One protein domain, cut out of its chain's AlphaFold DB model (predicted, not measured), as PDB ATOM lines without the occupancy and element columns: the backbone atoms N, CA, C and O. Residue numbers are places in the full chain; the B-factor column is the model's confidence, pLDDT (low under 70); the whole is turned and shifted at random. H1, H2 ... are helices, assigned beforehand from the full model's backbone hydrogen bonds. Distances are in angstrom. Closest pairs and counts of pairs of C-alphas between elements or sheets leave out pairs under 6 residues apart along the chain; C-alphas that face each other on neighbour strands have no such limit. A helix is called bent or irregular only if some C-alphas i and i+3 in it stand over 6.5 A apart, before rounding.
ATOM      1  N   ARG A   8       4.381  52.291 -30.903       91.12
ATOM      2  CA  ARG A   8       5.691  52.260 -30.229       91.12
ATOM      3  C   ARG A   8       6.449  50.959 -30.478       91.12
ATOM      4  O   ARG A   8       7.663  50.941 -30.378       91.12
ATOM      5  N   ALA A   9       5.754  49.887 -30.858       92.94
ATOM      6  CA  ALA A   9       6.377  48.616 -31.223       92.94
ATOM      7  C   ALA A   9       6.786  48.538 -32.708       92.94
ATOM      8  O   ALA A   9       7.219  47.481 -33.161       92.94
ATOM      9  N   PHE A  10       6.645  49.621 -33.484       94.88
ATOM     10  CA  PHE A  10       6.922  49.615 -34.923       94.88
ATOM     11  C   PHE A  10       8.344  49.151 -35.260       94.88
ATOM     12  O   PHE A  10       8.495  48.244 -36.076       94.88
ATOM     13  N   GLU A  11       9.359  49.711 -34.602       96.19
ATOM     14  CA  GLU A  11      10.765  49.355 -34.839       96.19
ATOM     15  C   GLU A  11      11.049  47.894 -34.482       96.19
ATOM     16  O   GLU A  11      11.646  47.158 -35.265       96.19
ATOM     17  N   ALA A  12      10.528  47.427 -33.345       96.12
ATOM     18  CA  ALA A  12      10.631  46.026 -32.952       96.12
ATOM     19  C   ALA A  12      10.012  45.086 -34.006       96.12
ATOM     20  O   ALA A  12      10.622  44.077 -34.352       96.12
ATOM     21  N   ARG A  13       8.860  45.441 -34.598       96.75
ATOM     22  CA  ARG A  13       8.261  44.667 -35.703       96.75
ATOM     23  C   ARG A  13       9.143  44.638 -36.953       96.75
ATOM     24  O   ARG A  13       9.196  43.607 -37.619       96.75
ATOM     25  N   GLN A  14       9.840  45.731 -37.275       97.44
ATOM     26  CA  GLN A  14      10.783  45.736 -38.401       97.44
ATOM     27  C   GLN A  14      11.958  44.786 -38.154       97.44
ATOM     28  O   GLN A  14      12.388  44.095 -39.076       97.44
ATOM     29  N   ILE A  15      12.440  44.703 -36.912       97.12
ATOM     30  CA  ILE A  15      13.515  43.777 -36.536       97.12
ATOM     31  C   ILE A  15      13.047  42.322 -36.655       97.12
ATOM     32  O   ILE A  15      13.755  41.515 -37.254       97.12
ATOM     33  N   LEU A  16      11.839  41.991 -36.184       97.06
ATOM     34  CA  LEU A  16      11.270  40.649 -36.374       97.06
ATOM     35  C   LEU A  16      11.189  40.282 -37.860       97.06
ATOM     36  O   LEU A  16      11.679  39.231 -38.271       97.06
ATOM     37  N   LYS A  17      10.667  41.196 -38.687       97.00
ATOM     38  CA  LYS A  17      10.578  41.004 -40.139       97.00
ATOM     39  C   LYS A  17      11.952  40.804 -40.784       97.00
ATOM     40  O   LYS A  17      12.086  39.935 -41.641       97.00
ATOM     41  N   LYS A  18      12.973  41.568 -40.371       97.38
ATOM     42  CA  LYS A  18      14.362  41.419 -40.845       97.38
ATOM     43  C   LYS A  18      14.890  40.000 -40.612       97.38
ATOM     44  O   LYS A  18      15.610  39.484 -41.459       97.38
ATOM     45  N   PHE A  19      14.530  39.383 -39.489       97.50
ATOM     46  CA  PHE A  19      14.939  38.024 -39.134       97.50
ATOM     47  C   PHE A  19      13.951  36.935 -39.579       97.50
ATOM     48  O   PHE A  19      14.148  35.766 -39.253       97.50
ATOM     49  N   GLY A  20      12.900  37.284 -40.330       97.00
ATOM     50  CA  GLY A  20      11.897  36.321 -40.790       97.00
ATOM     51  C   GLY A  20      11.068  35.709 -39.656       97.00
ATOM     52  O   GLY A  20      10.652  34.560 -39.761       97.00
ATOM     53  N   ILE A  21      10.864  36.447 -38.563       96.62
ATOM     54  CA  ILE A  21      10.016  36.047 -37.437       96.62
ATOM     55  C   ILE A  21       8.642  36.691 -37.642       96.62
ATOM     56  O   ILE A  21       8.534  37.920 -37.723       96.62
ATOM     57  N   ASP A  22       7.596  35.870 -37.758       95.06
ATOM     58  CA  ASP A  22       6.225  36.374 -37.853       95.06
ATOM     59  C   ASP A  22       5.798  37.008 -36.523       95.06
ATOM     60  O   ASP A  22       6.215  36.590 -35.444       95.06
ATOM     61  N   ILE A  23       4.935  38.021 -36.573       92.56
ATOM     62  CA  ILE A  23       4.439  38.662 -35.348       92.56
ATOM     63  C   ILE A  23       3.633  37.692 -34.467       92.56
ATOM     64  O   ILE A  23       3.559  37.896 -33.257       92.56
ATOM     65  N   ASN A  24       3.059  36.643 -35.063       90.69
ATOM     66  CA  ASN A  24       2.322  35.578 -34.388       90.69
ATOM     67  C   ASN A  24       3.171  34.315 -34.171       90.69
ATOM     68  O   ASN A  24       2.625  33.282 -33.783       90.69
ATOM     69  N   ASP A  25       4.479  34.368 -34.446       92.69
ATOM     70  CA  ASP A  25       5.392  33.264 -34.156       92.69
ATOM     71  C   ASP A  25       5.352  32.938 -32.655       92.69
ATOM     72  O   ASP A  25       5.249  33.838 -31.817       92.69
ATOM     73  N   ALA A  26       5.446  31.653 -32.309       89.75
ATOM     74  CA  ALA A  26       5.438  31.198 -30.922       89.75
ATOM     75  C   ALA A  26       6.562  31.847 -30.096       89.75
ATOM     76  O   ALA A  26       6.350  32.139 -28.920       89.75
ATOM     77  N   ALA A  27       7.708  32.159 -30.714       90.25
ATOM     78  CA  ALA A  27       8.786  32.904 -30.066       90.25
ATOM     79  C   ALA A  27       8.330  34.304 -29.613       90.25
ATOM     80  O   ALA A  27       8.740  34.785 -28.561       90.25
ATOM     81  N   ASN A  28       7.434  34.951 -30.364       90.94
ATOM     82  CA  ASN A  28       6.789  36.206 -29.986       90.94
ATOM     83  C   ASN A  28       5.404  35.974 -29.346       90.94
ATOM     84  O   ASN A  28       4.572  36.869 -29.415       90.94
ATOM     85  N   GLY A  29       5.137  34.824 -28.714       86.38
ATOM     86  CA  GLY A  29       3.885  34.526 -28.004       86.38
ATOM     87  C   GLY A  29       4.076  34.315 -26.491       86.38
ATOM     88  O   GLY A  29       4.936  33.553 -26.069       86.38
ATOM     89  N   VAL A  30       3.274  34.978 -25.648       88.38
ATOM     90  CA  VAL A  30       3.199  34.747 -24.195       88.38
ATOM     91  C   VAL A  30       1.798  35.056 -23.701       88.38
ATOM     92  O   VAL A  30       1.241  36.123 -23.969       88.38
ATOM     93  N   PHE A  31       1.220  34.103 -22.975       86.31
ATOM     94  CA  PHE A  31      -0.081  34.283 -22.355       86.31
ATOM     95  C   PHE A  31       0.085  35.005 -21.021       86.31
ATOM     96  O   PHE A  31       0.794  34.529 -20.136       86.31
ATOM     97  N   LEU A  32      -0.579  36.150 -20.881       88.50
ATOM     98  CA  LEU A  32      -0.564  36.948 -19.662       88.50
ATOM     99  C   LEU A  32      -1.990  37.229 -19.197       88.50
ATOM    100  O   LEU A  32      -2.871  37.435 -20.040       88.50
ATOM    101  N   PRO A  33      -2.225  37.312 -17.876       90.69
ATOM    102  CA  PRO A  33      -3.490  37.789 -17.345       90.69
ATOM    103  C   PRO A  33      -3.845  39.150 -17.958       90.69
ATOM    104  O   PRO A  33      -3.023  40.069 -17.998       90.69
ATOM    105  N   ALA A  34      -5.073  39.285 -18.460       88.25
ATOM    106  CA  ALA A  34      -5.456  40.437 -19.273       88.25
ATOM    107  C   ALA A  34      -5.435  41.757 -18.484       88.25
ATOM    108  O   ALA A  34      -5.045  42.796 -19.013       88.25
ATOM    109  N   ASN A  35      -5.864  41.716 -17.219       90.25
ATOM    110  CA  ASN A  35      -6.003  42.875 -16.334       90.25
ATOM    111  C   ASN A  35      -5.815  42.464 -14.853       90.25
ATOM    112  O   ASN A  35      -5.842  41.269 -14.556       90.25
ATOM    113  N   PRO A  36      -5.694  43.410 -13.898       87.69
ATOM    114  CA  PRO A  36      -5.438  43.092 -12.485       87.69
ATOM    115  C   PRO A  36      -6.527  42.270 -11.777       87.69
ATOM    116  O   PRO A  36      -6.290  41.769 -10.687       87.69
ATOM    117  N   LYS A  37      -7.724  42.138 -12.368       91.56
ATOM    118  CA  LYS A  37      -8.813  41.302 -11.833       91.56
ATOM    119  C   LYS A  37      -8.740  39.852 -12.327       91.56
ATOM    120  O   LYS A  37      -9.543  39.025 -11.910       91.56
ATOM    121  N   SER A  38      -7.832  39.558 -13.257       90.44
ATOM    122  CA  SER A  38      -7.635  38.213 -13.796       90.44
ATOM    123  C   SER A  38      -6.928  37.329 -12.767       90.44
ATOM    124  O   SER A  38      -6.054  37.798 -12.040       90.44
ATOM    125  N   ILE A  39      -7.283  36.043 -12.722       89.69
ATOM    126  CA  ILE A  39      -6.622  35.058 -11.858       89.69
ATOM    127  C   ILE A  39      -5.141  34.974 -12.257       89.69
ATOM    128  O   ILE A  39      -4.827  34.703 -13.415       89.69
ATOM    129  N   ASN A  40      -4.242  35.237 -11.307       89.12
ATOM    130  CA  ASN A  40      -2.800  35.317 -11.546       89.12
ATOM    131  C   ASN A  40      -1.986  34.629 -10.429       89.12
ATOM    132  O   ASN A  40      -1.282  35.297  -9.670       89.12
ATOM    133  N   PRO A  41      -2.099  33.298 -10.279       84.62
ATOM    134  CA  PRO A  41      -1.467  32.559  -9.187       84.62
ATOM    135  C   PRO A  41       0.058  32.493  -9.326       84.62
ATOM    136  O   PRO A  41       0.744  32.300  -8.330       84.62
ATOM    137  N   SER A  42       0.587  32.665 -10.543       83.25
ATOM    138  CA  SER A  42       2.026  32.677 -10.825       83.25
ATOM    139  C   SER A  42       2.676  34.047 -10.629       83.25
ATOM    140  O   SER A  42       3.889  34.156 -10.753       83.25
ATOM    141  N   GLY A  43       1.891  35.100 -10.371       85.06
ATOM    142  CA  GLY A  43       2.416  36.463 -10.288       85.06
ATOM    143  C   GLY A  43       2.923  37.010 -11.628       85.06
ATOM    144  O   GLY A  43       3.742  37.919 -11.639       85.06
ATOM    145  N   ALA A  44       2.437  36.490 -12.759       87.69
ATOM    146  CA  ALA A  44       2.814  36.962 -14.087       87.69
ATOM    147  C   ALA A  44       2.471  38.449 -14.294       87.69
ATOM    148  O   ALA A  44       1.580  39.017 -13.656       87.69
ATOM    149  N   ALA A  45       3.152  39.091 -15.235       87.69
ATOM    150  CA  ALA A  45       2.879  40.465 -15.616       87.69
ATOM    151  C   ALA A  45       1.460  40.587 -16.182       87.69
ATOM    152  O   ALA A  45       0.960  39.698 -16.864       87.69
ATOM    153  N   ILE A  46       0.815  41.725 -15.940       89.81
ATOM    154  CA  ILE A  46      -0.519  41.995 -16.472       89.81
ATOM    155  C   ILE A  46      -0.399  42.552 -17.892       89.81
ATOM    156  O   ILE A  46       0.255  43.568 -18.101       89.81
ATOM    157  N   HIS A  47      -1.078  41.953 -18.872       86.12
ATOM    158  CA  HIS A  47      -1.009  42.395 -20.270       86.12
ATOM    159  C   HIS A  47      -1.334  43.888 -20.424       86.12
ATOM    160  O   HIS A  47      -0.609  44.619 -21.098       86.12
ATOM    161  N   SER A  48      -2.400  44.367 -19.772       86.81
ATOM    162  CA  SER A  48      -2.811  45.771 -19.863       86.81
ATOM    163  C   SER A  48      -1.756  46.757 -19.354       86.81
ATOM    164  O   SER A  48      -1.773  47.911 -19.771       86.81
ATOM    165  N   SER A  49      -0.836  46.341 -18.474       85.50
ATOM    166  CA  SER A  49       0.228  47.222 -17.978       85.50
ATOM    167  C   SER A  49       1.423  47.318 -18.928       85.50
ATOM    168  O   SER A  49       2.214  48.250 -18.799       85.50
ATOM    169  N   LEU A  50       1.547  46.413 -19.907       84.56
ATOM    170  CA  LEU A  50       2.663  46.380 -20.858       84.56
ATOM    171  C   LEU A  50       2.548  47.408 -21.987       84.56
ATOM    172  O   LEU A  50       3.549  47.700 -22.636       84.56
ATOM    173  N   HIS A  51       1.372  48.007 -22.195       82.50
ATOM    174  CA  HIS A  51       1.144  49.070 -23.189       82.50
ATOM    175  C   HIS A  51       1.711  50.423 -22.728       82.50
ATOM    176  O   HIS A  51       1.072  51.474 -22.842       82.50
ATOM    177  N   ASN A  52       2.929  50.418 -22.190       87.62
ATOM    178  CA  ASN A  52       3.653  51.605 -21.765       87.62
ATOM    179  C   ASN A  52       4.945  51.770 -22.578       87.62
ATOM    180  O   ASN A  52       5.513  50.811 -23.100       87.62
ATOM    181  N   SER A  53       5.408  53.013 -22.703       87.38
ATOM    182  CA  SER A  53       6.536  53.334 -23.582       87.38
ATOM    183  C   SER A  53       7.840  52.686 -23.122       87.38
ATOM    184  O   SER A  53       8.602  52.218 -23.959       87.38
ATOM    185  N   LEU A  54       8.056  52.584 -21.805       88.94
ATOM    186  CA  LEU A  54       9.256  51.976 -21.233       88.94
ATOM    187  C   LEU A  54       9.376  50.499 -21.619       88.94
ATOM    188  O   LEU A  54      10.466  50.023 -21.926       88.94
ATOM    189  N   TYR A  55       8.264  49.766 -21.619       90.69
ATOM    190  CA  TYR A  55       8.251  48.368 -22.022       90.69
ATOM    191  C   TYR A  55       8.634  48.207 -23.498       90.69
ATOM    192  O   TYR A  55       9.544  47.441 -23.814       90.69
ATOM    193  N   HIS A  56       7.998  48.967 -24.393       91.81
ATOM    194  CA  HIS A  56       8.312  48.914 -25.822       91.81
ATOM    195  C   HIS A  56       9.764  49.297 -26.117       91.81
ATOM    196  O   HIS A  56      10.422  48.614 -26.896       91.81
ATOM    197  N   GLU A  57      10.284  50.320 -25.439       92.19
ATOM    198  CA  GLU A  57      11.673  50.749 -25.583       92.19
ATOM    199  C   GLU A  57      12.660  49.667 -25.120       92.19
ATOM    200  O   GLU A  57      13.660  49.413 -25.791       92.19
ATOM    201  N   LYS A  58      12.380  48.987 -23.999       92.12
ATOM    202  CA  LYS A  58      13.197  47.857 -23.524       92.12
ATOM    203  C   LYS A  58      13.230  46.719 -24.546       92.12
ATOM    204  O   LYS A  58      14.307  46.204 -24.839       92.12
ATOM    205  N   VAL A  59      12.072  46.350 -25.100       93.69
ATOM    206  CA  VAL A  59      11.962  45.296 -26.124       93.69
ATOM    207  C   VAL A  59      12.734  45.678 -27.388       93.69
ATOM    208  O   VAL A  59      13.519  44.880 -27.892       93.69
ATOM    209  N   GLU A  60      12.557  46.905 -27.880       94.44
ATOM    210  CA  GLU A  60      13.273  47.416 -29.055       94.44
ATOM    211  C   GLU A  60      14.791  47.408 -28.841       94.44
ATOM    212  O   GLU A  60      15.528  46.904 -29.688       94.44
ATOM    213  N   LYS A  61      15.266  47.928 -27.701       94.75
ATOM    214  CA  LYS A  61      16.694  47.960 -27.363       94.75
ATOM    215  C   LYS A  61      17.299  46.562 -27.318       94.75
ATOM    216  O   LYS A  61      18.381  46.373 -27.861       94.75
ATOM    217  N   ALA A  62      16.604  45.598 -26.718       94.50
ATOM    218  CA  ALA A  62      17.072  44.217 -26.663       94.50
ATOM    219  C   ALA A  62      17.148  43.593 -28.068       94.50
ATOM    220  O   ALA A  62      18.186  43.059 -28.450       94.50
ATOM    221  N   LEU A  63      16.095  43.743 -28.879       96.25
ATOM    222  CA  LEU A  63      16.055  43.202 -30.241       96.25
ATOM    223  C   LEU A  63      17.085  43.850 -31.179       96.25
ATOM    224  O   LEU A  63      17.590  43.187 -32.079       96.25
ATOM    225  N   ARG A  64      17.442  45.124 -30.976       96.25
ATOM    226  CA  ARG A  64      18.487  45.798 -31.770       96.25
ATOM    227  C   ARG A  64      19.879  45.194 -31.593       96.25
ATOM    228  O   ARG A  64      20.721  45.391 -32.467       96.25
ATOM    229  N   LEU A  65      20.129  44.502 -30.483       96.00
ATOM    230  CA  LEU A  65      21.413  43.854 -30.217       96.00
ATOM    231  C   LEU A  65      21.544  42.497 -30.923       96.00
ATOM    232  O   LEU A  65      22.668  42.020 -31.085       96.00
ATOM    233  N   ALA A  66      20.431  41.910 -31.375       97.00
ATOM    234  CA  ALA A  66      20.425  40.652 -32.106       97.00
ATOM    235  C   ALA A  66      21.139  40.791 -33.459       97.00
ATOM    236  O   ALA A  66      20.902  41.730 -34.228       97.00
ATOM    237  N   ARG A  67      22.018  39.835 -33.764       96.56
ATOM    238  CA  ARG A  67      22.768  39.759 -35.025       96.56
ATOM    239  C   ARG A  67      22.232  38.656 -35.925       96.56
ATOM    240  O   ARG A  67      22.310  38.791 -37.147       96.56
ATOM    241  N   THR A  68      21.671  37.612 -35.328       97.69
ATOM    242  CA  THR A  68      21.073  36.459 -36.005       97.69
ATOM    243  C   THR A  68      19.586  36.319 -35.670       97.69
ATOM    244  O   THR A  68      19.057  37.012 -34.796       97.69
ATOM    245  N   ARG A  69      18.896  35.423 -36.386       96.88
ATOM    246  CA  ARG A  69      17.507  35.068 -36.074       96.88
ATOM    247  C   ARG A  69      17.423  34.392 -34.706       96.88
ATOM    248  O   ARG A  69      16.491  34.653 -33.954       96.88
ATOM    249  N   GLU A  70      18.405  33.562 -34.393       97.44
ATOM    250  CA  GLU A  70      18.514  32.818 -33.144       97.44
ATOM    251  C   GLU A  70      18.699  33.774 -31.959       97.44
ATOM    252  O   GLU A  70      17.960  33.658 -30.984       97.44
ATOM    253  N   ASP A  71      19.550  34.800 -32.087       97.56
ATOM    254  CA  ASP A  71      19.707  35.845 -31.062       97.56
ATOM    255  C   ASP A  71      18.374  36.567 -30.793       97.56
ATOM    256  O   ASP A  71      18.025  36.879 -29.655       97.56
ATOM    257  N   ALA A  72      17.614  36.866 -31.854       97.19
ATOM    258  CA  ALA A  72      16.329  37.545 -31.723       97.19
ATOM    259  C   ALA A  72      15.298  36.664 -30.999       97.19
ATOM    260  O   ALA A  72      14.529  37.179 -30.189       97.19
ATOM    261  N   ILE A  73      15.298  35.353 -31.255       96.50
ATOM    262  CA  ILE A  73      14.441  34.390 -30.551       96.50
ATOM    263  C   ILE A  73      14.840  34.288 -29.080       96.50
ATOM    264  O   ILE A  73      13.968  34.413 -28.224       96.50
ATOM    265  N   GLU A  74      16.131  34.170 -28.769       96.25
ATOM    266  CA  GLU A  74      16.622  34.102 -27.385       96.25
ATOM    267  C   GLU A  74      16.232  35.354 -26.579       96.25
ATOM    268  O   GLU A  74      15.795  35.270 -25.423       96.25
ATOM    269  N   VAL A  75      16.309  36.534 -27.204       96.06
ATOM    270  CA  VAL A  75      15.823  37.787 -26.613       96.06
ATOM    271  C   VAL A  75      14.325  37.712 -26.308       96.06
ATOM    272  O   VAL A  75      13.901  38.108 -25.218       96.06
ATOM    273  N   LEU A  76      13.508  37.226 -27.247       95.25
ATOM    274  CA  LEU A  76      12.063  37.108 -27.050       95.25
ATOM    275  C   LEU A  76      11.717  36.113 -25.937       95.25
ATOM    276  O   LEU A  76      10.907  36.441 -25.070       95.25
ATOM    277  N   GLU A  77      12.367  34.951 -25.913       93.25
ATOM    278  CA  GLU A  77      12.188  33.922 -24.885       93.25
ATOM    279  C   GLU A  77      12.565  34.446 -23.494       93.25
ATOM    280  O   GLU A  77      11.798  34.301 -22.539       93.25
ATOM    281  N   THR A  78      13.692  35.153 -23.384       92.50
ATOM    282  CA  THR A  78      14.120  35.799 -22.134       92.50
ATOM    283  C   THR A  78      13.084  36.811 -21.647       92.50
ATOM    284  O   THR A  78      12.706  36.824 -20.472       92.50
ATOM    285  N   LEU A  79      12.566  37.649 -22.549       91.81
ATOM    286  CA  LEU A  79      11.511  38.607 -22.221       91.81
ATOM    287  C   LEU A  79      10.217  37.904 -21.786       91.81
ATOM    288  O   LEU A  79       9.574  38.373 -20.850       91.81
ATOM    289  N   CYS A  80       9.830  36.799 -22.428       89.38
ATOM    290  CA  CYS A  80       8.674  35.992 -22.030       89.38
ATOM    291  C   CYS A  80       8.831  35.423 -20.621       89.38
ATOM    292  O   CYS A  80       7.938  35.591 -19.792       89.38
ATOM    293  N   ASN A  81       9.980  34.819 -20.325       89.12
ATOM    294  CA  ASN A  81      10.254  34.220 -19.021       89.12
ATOM    295  C   ASN A  81      10.223  35.260 -17.893       89.12
ATOM    296  O   ASN A  81       9.637  35.008 -16.837       89.12
ATOM    297  N   ASN A  82      10.751  36.463 -18.144       88.00
ATOM    298  CA  ASN A  82      10.691  37.577 -17.195       88.00
ATOM    299  C   ASN A  82       9.251  38.038 -16.921       88.00
ATOM    300  O   ASN A  82       8.919  38.414 -15.798       88.00
ATOM    301  N   LEU A  83       8.381  38.000 -17.933       89.00
ATOM    302  CA  LEU A  83       6.969  38.353 -17.776       89.00
ATOM    303  C   LEU A  83       6.179  37.277 -17.031       89.00
ATOM    304  O   LEU A  83       5.228  37.614 -16.334       89.00
ATOM    305  N   LEU A  84       6.543  36.004 -17.162       87.31
ATOM    306  CA  LEU A  84       5.852  34.906 -16.483       87.31
ATOM    307  C   LEU A  84       6.254  34.761 -15.012       87.31
ATOM    308  O   LEU A  84       5.447  34.286 -14.216       87.31
ATOM    309  N   SER A  85       7.464  35.194 -14.659       81.69
ATOM    310  CA  SER A  85       8.081  34.921 -13.353       81.69
ATOM    311  C   SER A  85       8.130  36.125 -12.404       81.69
ATOM    312  O   SER A  85       8.828  36.038 -11.403       81.69
ATOM    313  N   VAL A  86       7.469  37.246 -12.741       63.69
ATOM    314  CA  VAL A  86       7.793  38.625 -12.296       63.69
ATOM    315  C   VAL A  86       8.577  38.723 -10.977       63.69
ATOM    316  O   VAL A  86       8.013  38.828  -9.889       63.69
TER     317      VAL A  86
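This is residues 8 to 86 of the 88 residues of an uncharacterized protein of Leptonema illini (UniProt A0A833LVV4). Two helices, H1 and H2, lie side by side, and H3 folds back from the end of H2 in a helical hairpin shaped like a narrow V, closed at the link of residues 65 to 68. A long loop of residues 19 to 52 leads from the end of H1 along H3 to the far end of the model, round Lys 37, and back to the start of H2. The printed part has 79 residues, with three named helices in the order H1, H2, H3 and no named strand; the class is all helix, though only 39 of the residues are in named elements. The whole is compact, with a radius of gyration of the C-alphas of 12.8 A, yet elongated in outline, spanning 38 by 22 by 19 A.

Begin with H1, residues 8 to 18, and set it beside H2, residues 53 to 64. They touch, and their closest C-alphas, those of Ala 12 and Glu 60, are 4.9 A apart. They run the same way at a shallow tilt of 18 degrees. Go on to H3, residues 69 to 84, which forms a hairpin with H2. These two touch through residues 59 to 63 of H2 and 72 to 79 of H3 alone; the closest C-alphas, those of Leu 63 and Ala 72, are 5.9 A apart. They run opposite ways at a shallow tilt of 31 degrees. H1 and H3 are close but not clearly touching: their closest C-alphas, those of Leu 16 and Ala 72, are 7.5 A apart, and they run opposite ways at a steep tilt of 39 degrees. In the backbones of H2 and H3, every O i to N i+4 pair is within hydrogen-bond range; in H1, 6 of 7 are.

Find C-alpha 8 at (5.691, 52.260, -30.229); from there H1 runs 17.5 A to C-alpha 18. H1 is irregular: C-alphas 8 and 11 are 7.4 A apart, against about 5 A in a regular helix. Look next for C-alpha 53 at (6.536, 53.334, -23.582), where H2 begins; it measures 16.3 A to C-alpha 64. H3, the longest helix with 16 residues, runs 22.8 A from C-alpha 69 to C-alpha 84 at (5.852, 34.906, -16.483).

The two C-alphas farthest apart are those of Lys 37 and Arg 67, at 39.2 A. The printed part has no cut. The link from H1 to H2 is long, with 34 residues, and the one from H2 to H3 is tight, with 4. In the B-factor column you will find a mean pLDDT of 91.5 for the printed part; residue 86 alone is under 70.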